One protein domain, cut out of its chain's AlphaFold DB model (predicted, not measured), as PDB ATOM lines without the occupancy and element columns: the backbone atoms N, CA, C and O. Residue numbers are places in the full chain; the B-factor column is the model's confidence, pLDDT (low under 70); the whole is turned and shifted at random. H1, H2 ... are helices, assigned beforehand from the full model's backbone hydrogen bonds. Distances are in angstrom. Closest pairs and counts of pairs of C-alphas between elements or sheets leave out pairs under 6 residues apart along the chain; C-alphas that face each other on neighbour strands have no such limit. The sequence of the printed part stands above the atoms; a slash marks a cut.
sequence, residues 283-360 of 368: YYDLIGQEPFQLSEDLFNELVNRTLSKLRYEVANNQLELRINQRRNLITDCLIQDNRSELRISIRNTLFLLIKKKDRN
ATOM      1  N   TYR A 283     -27.799  -7.993 -30.142       67.00
ATOM      2  CA  TYR A 283     -28.960  -8.828 -29.849       67.00
ATOM      3  C   TYR A 283     -28.589  -9.940 -28.859       67.00
ATOM      4  O   TYR A 283     -29.420 -10.334 -28.044       67.00
ATOM      5  N   TYR A 284     -27.341 -10.419 -28.894       68.38
ATOM      6  CA  TYR A 284     -26.793 -11.360 -27.921       68.38
ATOM      7  C   TYR A 284     -26.735 -10.775 -26.505       68.38
ATOM      8  O   TYR A 284     -27.178 -11.433 -25.563       68.38
ATOM      9  N   ASP A 285     -26.237  -9.548 -26.353       70.38
ATOM     10  CA  ASP A 285     -26.161  -8.896 -25.044       70.38
ATOM     11  C   ASP A 285     -27.555  -8.535 -24.523       70.38
ATOM     12  O   ASP A 285     -27.822  -8.670 -23.329       70.38
ATOM     13  N   LEU A 286     -28.483  -8.164 -25.414       69.56
ATOM     14  CA  LEU A 286     -29.864  -7.846 -25.057       69.56
ATOM     15  C   LEU A 286     -30.603  -9.064 -24.483       69.56
ATOM     16  O   LEU A 286     -31.120  -8.977 -23.374       69.56
ATOM     17  N   ILE A 287     -30.612 -10.213 -25.174       67.50
ATOM     18  CA  ILE A 287     -31.300 -11.437 -24.695       67.50
ATOM     19  C   ILE A 287     -30.662 -12.055 -23.442       67.50
ATOM     20  O   ILE A 287     -31.246 -12.950 -22.829       67.50
ATOM     21  N   GLY A 288     -29.438 -11.641 -23.102       65.25
ATOM     22  CA  GLY A 288     -28.735 -12.065 -21.897       65.25
ATOM     23  C   GLY A 288     -29.188 -11.339 -20.628       65.25
ATOM     24  O   GLY A 288     -28.875 -11.808 -19.534       65.25
ATOM     25  N   GLN A 289     -29.913 -10.221 -20.744       67.88
ATOM     26  CA  GLN A 289     -30.398  -9.451 -19.597       67.88
ATOM     27  C   GLN A 289     -31.692 -10.049 -19.027       67.88
ATOM     28  O   GLN A 289     -32.552 -10.493 -19.784       67.88
ATOM     29  N   GLU A 290     -31.866  -9.998 -17.700       63.81
ATOM     30  CA  GLU A 290     -33.052 -10.518 -16.992       63.81
ATOM     31  C   GLU A 290     -34.416 -10.147 -17.619       63.81
ATOM     32  O   GLU A 290     -35.231 -11.056 -17.777       63.81
ATOM     33  N   PRO A 291     -34.699  -8.892 -18.042       60.56
ATOM     34  CA  PRO A 291     -36.004  -8.552 -18.625       60.56
ATOM     35  C   PRO A 291     -36.261  -9.149 -20.013       60.56
ATOM     36  O   PRO A 291     -37.413  -9.306 -20.410       60.56
ATOM     37  N   PHE A 292     -35.205  -9.471 -20.758       61.25
ATOM     38  CA  PHE A 292     -35.288 -10.051 -22.103       61.25
ATOM     39  C   PHE A 292     -34.952 -11.540 -22.107       61.25
ATOM     40  O   PHE A 292     -34.955 -12.183 -23.163       61.25
ATOM     41  N   GLN A 293     -34.675 -12.100 -20.928       63.44
ATOM     42  CA  GLN A 293     -34.533 -13.524 -20.759       63.44
ATOM     43  C   GLN A 293     -35.865 -14.155 -21.161       63.44
ATOM     44  O   GLN A 293     -36.922 -13.799 -20.645       63.44
ATOM     45  N   LEU A 294     -35.813 -15.068 -22.129       62.66
ATOM     46  CA  LEU A 294     -36.983 -15.779 -22.632       62.66
ATOM     47  C   LEU A 294     -37.663 -16.537 -21.487       62.66
ATOM     48  O   LEU A 294     -37.284 -17.667 -21.168       62.66
ATOM     49  N   SER A 295     -38.656 -15.894 -20.871       65.94
ATOM     50  CA  SER A 295     -39.584 -16.537 -19.956       65.94
ATOM     51  C   SER A 295     -40.390 -17.582 -20.725       65.94
ATOM     52  O   SER A 295     -40.512 -17.523 -21.954       65.94
ATOM     53  N   GLU A 296     -40.937 -18.560 -20.009       68.19
ATOM     54  CA  GLU A 296     -41.746 -19.608 -20.637       68.19
ATOM     55  C   GLU A 296     -42.947 -19.006 -21.388       68.19
ATOM     56  O   GLU A 296     -43.260 -19.441 -22.498       68.19
ATOM     57  N   ASP A 297     -43.542 -17.945 -20.842       68.94
ATOM     58  CA  ASP A 297     -44.669 -17.229 -21.442       68.94
ATOM     59  C   ASP A 297     -44.264 -16.463 -22.706       68.94
ATOM     60  O   ASP A 297     -44.938 -16.566 -23.733       68.94
ATOM     61  N   LEU A 298     -43.122 -15.764 -22.678       69.25
ATOM     62  CA  LEU A 298     -42.615 -15.027 -23.838       69.25
ATOM     63  C   LEU A 298     -42.206 -15.979 -24.970       69.25
ATOM     64  O   LEU A 298     -42.451 -15.699 -26.144       69.25
ATOM     65  N   PHE A 299     -41.615 -17.129 -24.633       73.12
ATOM     66  CA  PHE A 299     -41.299 -18.167 -25.614       73.12
ATOM     67  C   PHE A 299     -42.573 -18.713 -26.263       73.12
ATOM     68  O   PHE A 299     -42.645 -18.812 -27.490       73.12
ATOM     69  N   ASN A 300     -43.596 -19.021 -25.460       74.00
ATOM     70  CA  ASN A 300     -44.886 -19.501 -25.955       74.00
ATOM     71  C   ASN A 300     -45.543 -18.470 -26.884       74.00
ATOM     72  O   ASN A 300     -46.029 -18.819 -27.963       74.00
ATOM     73  N   GLU A 301     -45.514 -17.189 -26.514       74.62
ATOM     74  CA  GLU A 301     -46.016 -16.107 -27.356       74.62
ATOM     75  C   GLU A 301     -45.234 -15.990 -28.673       74.62
ATOM     76  O   GLU A 301     -45.835 -15.869 -29.743       74.62
ATOM     77  N   LEU A 302     -43.903 -16.072 -28.626       75.25
ATOM     78  CA  LEU A 302     -43.051 -15.996 -29.811       75.25
ATOM     79  C   LEU A 302     -43.309 -17.159 -30.774       75.25
ATOM     80  O   LEU A 302     -43.413 -16.935 -31.985       75.25
ATOM     81  N   VAL A 303     -43.480 -18.380 -30.257       74.38
ATOM     82  CA  VAL A 303     -43.871 -19.555 -31.051       74.38
ATOM     83  C   VAL A 303     -45.224 -19.309 -31.716       74.38
ATOM     84  O   VAL A 303     -45.332 -19.431 -32.937       74.38
ATOM     85  N   ASN A 304     -46.226 -18.869 -30.951       74.44
ATOM     86  CA  ASN A 304     -47.563 -18.579 -31.471       74.44
ATOM     87  C   ASN A 304     -47.549 -17.506 -32.566       74.44
ATOM     88  O   ASN A 304     -48.100 -17.721 -33.647       74.44
ATOM     89  N   ARG A 305     -46.868 -16.376 -32.333       75.25
ATOM     90  CA  ARG A 305     -46.741 -15.277 -33.307       75.25
ATOM     91  C   ARG A 305     -45.981 -15.698 -34.563       75.25
ATOM     92  O   ARG A 305     -46.291 -15.234 -35.659       75.25
ATOM     93  N   THR A 306     -44.967 -16.550 -34.426       73.88
ATOM     94  CA  THR A 306     -44.198 -17.050 -35.576       73.88
ATOM     95  C   THR A 306     -45.052 -17.988 -36.420       73.88
ATOM     96  O   THR A 306     -45.146 -17.818 -37.636       73.88
ATOM     97  N   LEU A 307     -45.736 -18.937 -35.781       72.00
ATOM     98  CA  LEU A 307     -46.588 -19.905 -36.467       72.00
ATOM     99  C   LEU A 307     -47.821 -19.253 -37.101       72.00
ATOM    100  O   LEU A 307     -48.246 -19.681 -38.175       72.00
ATOM    101  N   SER A 308     -48.366 -18.191 -36.500       70.38
ATOM    102  CA  SER A 308     -49.490 -17.440 -37.072       70.38
ATOM    103  C   SER A 308     -49.105 -16.636 -38.319       70.38
ATOM    104  O   SER A 308     -49.972 -16.313 -39.130       70.38
ATOM    105  N   LYS A 309     -47.817 -16.308 -38.495       72.12
ATOM    106  CA  LYS A 309     -47.300 -15.600 -39.679       72.12
ATOM    107  C   LYS A 309     -47.004 -16.522 -40.864       72.12
ATOM    108  O   LYS A 309     -46.847 -16.022 -41.977       72.12
ATOM    109  N   LEU A 310     -46.944 -17.841 -40.659       70.31
ATOM    110  CA  LEU A 310     -46.742 -18.807 -41.738       70.31
ATOM    111  C   LEU A 310     -47.993 -18.877 -42.620       70.31
ATOM    112  O   LEU A 310     -48.982 -19.528 -42.282       70.31
ATOM    113  N   ARG A 311     -47.930 -18.200 -43.766       71.38
ATOM    114  CA  ARG A 311     -48.924 -18.308 -44.835       71.38
ATOM    115  C   ARG A 311     -48.506 -19.423 -45.782       71.38
ATOM    116  O   ARG A 311     -47.336 -19.519 -46.143       71.38
ATOM    117  N   TYR A 312     -49.455 -20.259 -46.170       76.25
ATOM    118  CA  TYR A 312     -49.231 -21.332 -47.124       76.25
ATOM    119  C   TYR A 312     -50.443 -21.440 -48.047       76.25
ATOM    120  O   TYR A 312     -51.576 -21.223 -47.621       76.25
ATOM    121  N   GLU A 313     -50.192 -21.736 -49.316       73.12
ATOM    122  CA  GLU A 313     -51.240 -21.967 -50.305       73.12
ATOM    123  C   GLU A 313     -51.521 -23.465 -50.399       73.12
ATOM    124  O   GLU A 313     -50.603 -24.290 -50.354       73.12
ATOM    125  N   VAL A 314     -52.797 -23.831 -50.516       82.75
ATOM    126  CA  VAL A 314     -53.211 -25.232 -50.602       82.75
ATOM    127  C   VAL A 314     -54.142 -25.419 -51.781       82.75
ATOM    128  O   VAL A 314     -55.098 -24.673 -51.954       82.75
ATOM    129  N   ALA A 315     -53.899 -26.468 -52.564       78.50
ATOM    130  CA  ALA A 315     -54.717 -26.794 -53.728       78.50
ATOM    131  C   ALA A 315     -56.135 -27.301 -53.373       78.50
ATOM    132  O   ALA A 315     -56.983 -27.391 -54.255       78.50
ATOM    133  N   ASN A 316     -56.397 -27.685 -52.114       84.75
ATOM    134  CA  ASN A 316     -57.686 -28.224 -51.662       84.75
ATOM    135  C   ASN A 316     -57.890 -28.016 -50.144       84.75
ATOM    136  O   ASN A 316     -56.992 -28.308 -49.350       84.75
ATOM    137  N   ASN A 317     -59.102 -27.618 -49.743       78.19
ATOM    138  CA  ASN A 317     -59.541 -27.395 -48.358       78.19
ATOM    139  C   ASN A 317     -59.309 -28.595 -47.413       78.19
ATOM    140  O   ASN A 317     -59.059 -28.413 -46.223       78.19
ATOM    141  N   GLN A 318     -59.359 -29.842 -47.904       79.31
ATOM    142  CA  GLN A 318     -59.082 -31.019 -47.058       79.31
ATOM    143  C   GLN A 318     -57.614 -31.094 -46.613       79.31
ATOM    144  O   GLN A 318     -57.313 -31.527 -45.497       79.31
ATOM    145  N   LEU A 319     -56.691 -30.665 -47.477       79.94
ATOM    146  CA  LEU A 319     -55.269 -30.598 -47.149       79.94
ATOM    147  C   LEU A 319     -54.998 -29.454 -46.170       79.94
ATOM    148  O   LEU A 319     -54.225 -29.638 -45.235       79.94
ATOM    149  N   GLU A 320     -55.689 -28.326 -46.330       83.00
ATOM    150  CA  GLU A 320     -55.605 -27.189 -45.413       83.00
ATOM    151  C   GLU A 320     -55.995 -27.591 -43.986       83.00
ATOM    152  O   GLU A 320     -55.261 -27.331 -43.031       83.00
ATOM    153  N   LEU A 321     -57.101 -28.324 -43.833       83.62
ATOM    154  CA  LEU A 321     -57.575 -28.786 -42.529       83.62
ATOM    155  C   LEU A 321     -56.563 -29.732 -41.859       83.62
ATOM    156  O   LEU A 321     -56.273 -29.598 -40.669       83.62
ATOM    157  N   ARG A 322     -55.947 -30.633 -42.635       84.69
ATOM    158  CA  ARG A 322     -54.909 -31.554 -42.143       84.69
ATOM    159  C   ARG A 322     -53.609 -30.835 -41.765       84.69
ATOM    160  O   ARG A 322     -52.960 -31.224 -40.793       84.69
ATOM    161  N   ILE A 323     -53.220 -29.806 -42.518       81.50
ATOM    162  CA  ILE A 323     -52.045 -28.976 -42.214       81.50
ATOM    163  C   ILE A 323     -52.293 -28.174 -40.934       81.50
ATOM    164  O   ILE A 323     -51.451 -28.198 -40.038       81.50
ATOM    165  N   ASN A 324     -53.465 -27.552 -40.796       82.81
ATOM    166  CA  ASN A 324     -53.845 -26.818 -39.589       82.81
ATOM    167  C   ASN A 324     -53.894 -27.721 -38.348       82.81
ATOM    168  O   ASN A 324     -53.362 -27.342 -37.307       82.81
ATOM    169  N   GLN A 325     -54.437 -28.938 -38.453       84.31
ATOM    170  CA  GLN A 325     -54.407 -29.913 -37.353       84.31
ATOM    171  C   GLN A 325     -52.976 -30.275 -36.941       84.31
ATOM    172  O   GLN A 325     -52.656 -30.264 -35.756       84.31
ATOM    173  N   ARG A 326     -52.089 -30.553 -37.905       81.38
ATOM    174  CA  ARG A 326     -50.672 -30.831 -37.616       81.38
ATOM    175  C   ARG A 326     -49.964 -29.633 -36.993       81.38
ATOM    176  O   ARG A 326     -49.187 -29.821 -36.064       81.38
ATOM    177  N   ARG A 327     -50.239 -28.419 -37.472       79.56
ATOM    178  CA  ARG A 327     -49.695 -27.184 -36.898       79.56
ATOM    179  C   ARG A 327     -50.127 -27.025 -35.445       79.56
ATOM    180  O   ARG A 327     -49.279 -26.750 -34.605       79.56
ATOM    181  N   ASN A 328     -51.407 -27.230 -35.153       81.56
ATOM    182  CA  ASN A 328     -51.927 -27.128 -33.792       81.56
ATOM    183  C   ASN A 328     -51.279 -28.181 -32.885       81.56
ATOM    184  O   ASN A 328     -50.776 -27.819 -31.837       81.56
ATOM    185  N   LEU A 329     -51.134 -29.429 -33.346       80.25
ATOM    186  CA  LEU A 329     -50.418 -30.469 -32.595       80.25
ATOM    187  C   LEU A 329     -48.952 -30.107 -32.315       80.25
ATOM    188  O   LEU A 329     -48.469 -30.317 -31.209       80.25
ATOM    189  N   ILE A 330     -48.231 -29.552 -33.295       76.25
ATOM    190  CA  ILE A 330     -46.854 -29.070 -33.089       76.25
ATOM    191  C   ILE A 330     -46.839 -27.929 -32.067       76.25
ATOM    192  O   ILE A 330     -45.971 -27.897 -31.202       76.25
ATOM    193  N   THR A 331     -47.805 -27.015 -32.153       76.06
ATOM    194  CA  THR A 331     -47.947 -25.882 -31.228       76.06
ATOM    195  C   THR A 331     -48.204 -26.377 -29.806       76.06
ATOM    196  O   THR A 331     -47.502 -25.972 -28.886       76.06
ATOM    197  N   ASP A 332     -49.127 -27.323 -29.638       77.75
ATOM    198  CA  ASP A 332     -49.460 -27.930 -28.351       77.75
ATOM    199  C   ASP A 332     -48.254 -28.674 -27.761       77.75
ATOM    200  O   ASP A 332     -47.922 -28.464 -26.597       77.75
ATOM    201  N   CYS A 333     -47.529 -29.462 -28.566       75.12
ATOM    202  CA  CYS A 333     -46.298 -30.131 -28.131       75.12
ATOM    203  C   CYS A 333     -45.204 -29.141 -27.712       75.12
ATOM    204  O   CYS A 333     -44.452 -29.410 -26.776       75.12
ATOM    205  N   LEU A 334     -45.094 -28.003 -28.402       72.31
ATOM    206  CA  LEU A 334     -44.115 -26.972 -28.069       72.31
ATOM    207  C   LEU A 334     -44.491 -26.214 -26.799       72.31
ATOM    208  O   LEU A 334     -43.584 -25.882 -26.046       72.31
ATOM    209  N   ILE A 335     -45.778 -25.945 -26.565       73.06
ATOM    210  CA  ILE A 335     -46.270 -25.108 -25.459       73.06
ATOM    211  C   ILE A 335     -46.491 -25.906 -24.170       73.06
ATOM    212  O   ILE A 335     -46.178 -25.402 -23.097       73.06
ATOM    213  N   GLN A 336     -47.041 -27.121 -24.249       71.94
ATOM    214  CA  GLN A 336     -47.473 -27.883 -23.069       71.94
ATOM    215  C   GLN A 336     -46.345 -28.691 -22.417       71.94
ATOM    216  O   GLN A 336     -46.402 -28.952 -21.216       71.94
ATOM    217  N   ASP A 337     -45.320 -29.081 -23.180       71.31
ATOM    218  CA  ASP A 337     -44.187 -29.849 -22.664       71.31
ATOM    219  C   ASP A 337     -42.902 -29.011 -22.640       71.31
ATOM    220  O   ASP A 337     -42.113 -28.974 -23.595       71.31
ATOM    221  N   ASN A 338     -42.667 -28.373 -21.489       62.22
ATOM    222  CA  ASN A 338     -41.458 -27.593 -21.209       62.22
ATOM    223  C   ASN A 338     -40.167 -28.433 -21.275       62.22
ATOM    224  O   ASN A 338     -39.073 -27.868 -21.304       62.22
ATOM    225  N   ARG A 339     -40.267 -29.770 -21.295       60.34
ATOM    226  CA  ARG A 339     -39.134 -30.699 -21.392       60.34
ATOM    227  C   ARG A 339     -39.009 -31.358 -22.760       60.34
ATOM    228  O   ARG A 339     -38.108 -32.179 -22.931       60.34
ATOM    229  N   SER A 340     -39.857 -31.012 -23.729       69.25
ATOM    230  CA  SER A 340     -39.748 -31.603 -25.058       69.25
ATOM    231  C   SER A 340     -38.378 -31.286 -25.668       69.25
ATOM    232  O   SER A 340     -37.923 -30.137 -25.697       69.25
ATOM    233  N   GLU A 341     -37.701 -32.314 -26.182       72.06
ATOM    234  CA  GLU A 341     -36.396 -32.158 -26.835       72.06
ATOM    235  C   GLU A 341     -36.469 -31.165 -28.000       72.06
ATOM    236  O   GLU A 341     -35.516 -30.434 -28.257       72.06
ATOM    237  N   LEU A 342     -37.628 -31.083 -28.660       69.69
ATOM    238  CA  LEU A 342     -37.896 -30.122 -29.720       69.69
ATOM    239  C   LEU A 342     -37.878 -28.674 -29.205       69.69
ATOM    240  O   LEU A 342     -37.247 -27.829 -29.837       69.69
ATOM    241  N   ARG A 343     -38.505 -28.376 -28.056       71.44
ATOM    242  CA  ARG A 343     -38.482 -27.036 -27.437       71.44
ATOM    243  C   ARG A 343     -37.060 -26.638 -27.054       71.44
ATOM    244  O   ARG A 343     -36.612 -25.544 -27.397       71.44
ATOM    245  N   ILE A 344     -36.327 -27.548 -26.410       73.31
ATOM    246  CA  ILE A 344     -34.924 -27.339 -26.021       73.31
ATOM    247  C   ILE A 344     -34.047 -27.130 -27.263       73.31
ATOM    248  O   ILE A 344     -33.229 -26.211 -27.297       73.31
ATOM    249  N   SER A 345     -34.243 -27.941 -28.306       75.12
ATOM    250  CA  SER A 345     -33.516 -27.841 -29.572       75.12
ATOM    251  C   SER A 345     -33.788 -26.509 -30.269       75.12
ATOM    252  O   SER A 345     -32.840 -25.793 -30.569       75.12
ATOM    253  N   ILE A 346     -35.055 -26.106 -30.427       74.50
ATOM    254  CA  ILE A 346     -35.432 -24.819 -31.037       74.50
ATOM    255  C   ILE A 346     -34.833 -23.652 -30.255       74.50
ATOM    256  O   ILE A 346     -34.236 -22.762 -30.861       74.50
ATOM    257  N   ARG A 347     -34.934 -23.664 -28.922       72.12
ATOM    258  CA  ARG A 347     -34.336 -22.638 -28.064       72.12
ATOM    259  C   ARG A 347     -32.824 -22.564 -28.281       72.12
ATOM    260  O   ARG A 347     -32.302 -21.491 -28.575       72.12
ATOM    261  N   ASN A 348     -32.121 -23.692 -28.205       74.62
ATOM    262  CA  ASN A 348     -30.672 -23.746 -28.396       74.62
ATOM    263  C   ASN A 348     -30.257 -23.315 -29.809       74.62
ATOM    264  O   ASN A 348     -29.286 -22.577 -29.963       74.62
ATOM    265  N   THR A 349     -30.997 -23.720 -30.839       76.00
ATOM    266  CA  THR A 349     -30.755 -23.308 -32.224       76.00
ATOM    267  C   THR A 349     -30.985 -21.812 -32.409       76.00
ATOM    268  O   THR A 349     -30.155 -21.169 -33.043       76.00
ATOM    269  N   LEU A 350     -32.041 -21.232 -31.830       71.06
ATOM    270  CA  LEU A 350     -32.271 -19.783 -31.846       71.06
ATOM    271  C   LEU A 350     -31.102 -19.035 -31.195       71.06
ATOM    272  O   LEU A 350     -30.524 -18.154 -31.827       71.06
ATOM    273  N   PHE A 351     -30.676 -19.445 -29.995       67.75
ATOM    274  CA  PHE A 351     -29.508 -18.864 -29.320       67.75
ATOM    275  C   PHE A 351     -28.221 -18.997 -30.152       67.75
ATOM    276  O   PHE A 351     -27.443 -18.048 -30.249       67.75
ATOM    277  N   LEU A 352     -27.992 -20.149 -30.790       69.81
ATOM    278  CA  LEU A 352     -26.837 -20.371 -31.665       69.81
ATOM    279  C   LEU A 352     -26.881 -19.497 -32.924       69.81
ATOM    280  O   LEU A 352     -25.848 -18.961 -33.324       69.81
ATOM    281  N   LEU A 353     -28.052 -19.344 -33.547       69.19
ATOM    282  CA  LEU A 353     -28.244 -18.490 -34.720       69.19
ATOM    283  C   LEU A 353     -27.992 -17.023 -34.381       69.19
ATOM    284  O   LEU A 353     -27.284 -16.348 -35.125       69.19
ATOM    285  N   ILE A 354     -28.496 -16.564 -33.236       64.88
ATOM    286  CA  ILE A 354     -28.240 -15.219 -32.716       64.88
ATOM    287  C   ILE A 354     -26.736 -15.013 -32.497       64.88
ATOM    288  O   ILE A 354     -26.145 -14.092 -33.057       64.88
ATOM    289  N   LYS A 355     -26.083 -15.927 -31.770       63.44
ATOM    290  CA  LYS A 355     -24.649 -15.847 -31.456       63.44
ATOM    291  C   LYS A 355     -23.755 -15.892 -32.698       63.44
ATOM    292  O   LYS A 355     -22.677 -15.302 -32.714       63.44
ATOM    293  N   LYS A 356     -24.166 -16.627 -33.734       65.31
ATOM    294  CA  LYS A 356     -23.445 -16.689 -35.011       65.31
ATOM    295  C   LYS A 356     -23.626 -15.404 -35.822       65.31
ATOM    296  O   LYS A 356     -22.693 -15.018 -36.518       65.31
ATOM    297  N   LYS A 357     -24.793 -14.757 -35.725       61.00
ATOM    298  CA  LYS A 357     -25.109 -13.517 -36.443       61.00
ATOM    299  C   LYS A 357     -24.356 -12.311 -35.870       61.00
ATOM    300  O   LYS A 357     -23.748 -11.593 -36.650       61.00
ATOM    301  N   ASP A 358     -24.263 -12.181 -34.546       56.78
ATOM    302  CA  ASP A 358     -23.525 -11.078 -33.891       56.78
ATOM    303  C   ASP A 358     -22.007 -11.094 -34.149       56.78
ATOM    304  O   ASP A 358     -21.329 -10.084 -33.992       56.78
ATOM    305  N   ARG A 359     -21.444 -12.229 -34.584       53.19
ATOM    306  CA  ARG A 359     -20.019 -12.335 -34.948       53.19
ATOM    307  C   ARG A 359     -19.695 -11.830 -36.356       53.19
ATOM    308  O   ARG A 359     -18.521 -11.639 -36.655       53.19
ATOM    309  N   ASN A 360     -20.699 -11.626 -37.208       52.78
ATOM    310  CA  ASN A 360     -20.522 -11.040 -38.534       52.78
ATOM    311  C   ASN A 360     -20.833  -9.539 -38.463       52.78
ATOM    312  O   ASN A 360     -21.963  -9.129 -38.710       52.78
TER     313      ASN A 360
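AT A GLANCE: This is residues 283 to 360 of the 368 residues of the protein "Hypothetical protein" of Rotaria sordida (UniProt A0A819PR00). A helical hairpin of H2 and the longer H3 makes one half of an elongated, loosely built model; from the end of H3 the chain turns a corner into H4, which runs off about perpendicular to H3, and the short H1 sits by the far end of H4. The loop of residues 288 to 293, between H1 and H2, sticks out. The printed part has 78 residues with four named helices, H1, H2, H3 and H4 in that order along the chain, and no named strand; its class is all helix. The whole is loose, with a radius of gyration of the C-alphas of 15.3 A, and spans 45 by 29 by 20 A.

HOW THE PARTS SIT: The longest helix, H3, residues 317 to 336, touches H2, residues 296 to 309, with its residues 327 to 335 alone. The closest C-alphas of the two are those of Asn 300 and Ile 335, 5.8 A apart. They run opposite ways at a shallow tilt of 14 degrees and form a helical hairpin. H4, residues 341 to 357, is close to H3 but not clearly touching it; their closest C-alphas, those of Leu 334 and Arg 343, are 5.7 A apart. The lines of H3 and H4 are about perpendicular, at 87 degrees. H2 and H4 are near each other, with 5 pairs of C-alphas within 10 A. H1, residues 283 to 287, and H4 only just touch, with 3 pairs of C-alphas within 8 A, and H4 does so with residues 354 to 355 alone. Their closest C-alphas are those of Tyr 284 and Lys 355, 6.1 A apart. H1 is apart from H2 and from H3. In H1, H2, H3 and H4 every O i to N i+4 pair is within hydrogen-bond range.

IN THESE COORDINATES: H3 has 20 residues and measures 28.0 A from C-alpha 317 at (-59.541, -27.395, -48.358) to C-alpha 336 at (-47.473, -27.883, -23.069). H2 has 14 residues and measures 20.2 A. H4 has 17 residues, measures 23.8 A and ends with C-alpha 357 at (-25.109, -13.517, -36.443). H1 has 5 residues, measures 6.2 A and begins with C-alpha 283 at (-28.960, -8.828, -29.849).

THE WHOLE: The two C-alphas farthest apart are those of Gln 289 and Asn 316, at 46.1 A, while the first and last printed C-alphas, those of Tyr 283 and Asn 360, are 12.3 A apart. The printed part has no cut. The link from H3 to H4 is tight, with 4 residues; those from H1 to H2 and from H2 to H3 are short, with 8 and 7 residues. The mean pLDDT of the printed part is 71.9, and 29 residues are under 70: residues 283 to 284, 286 to 298, 338 to 340, 342 and 351 to 360.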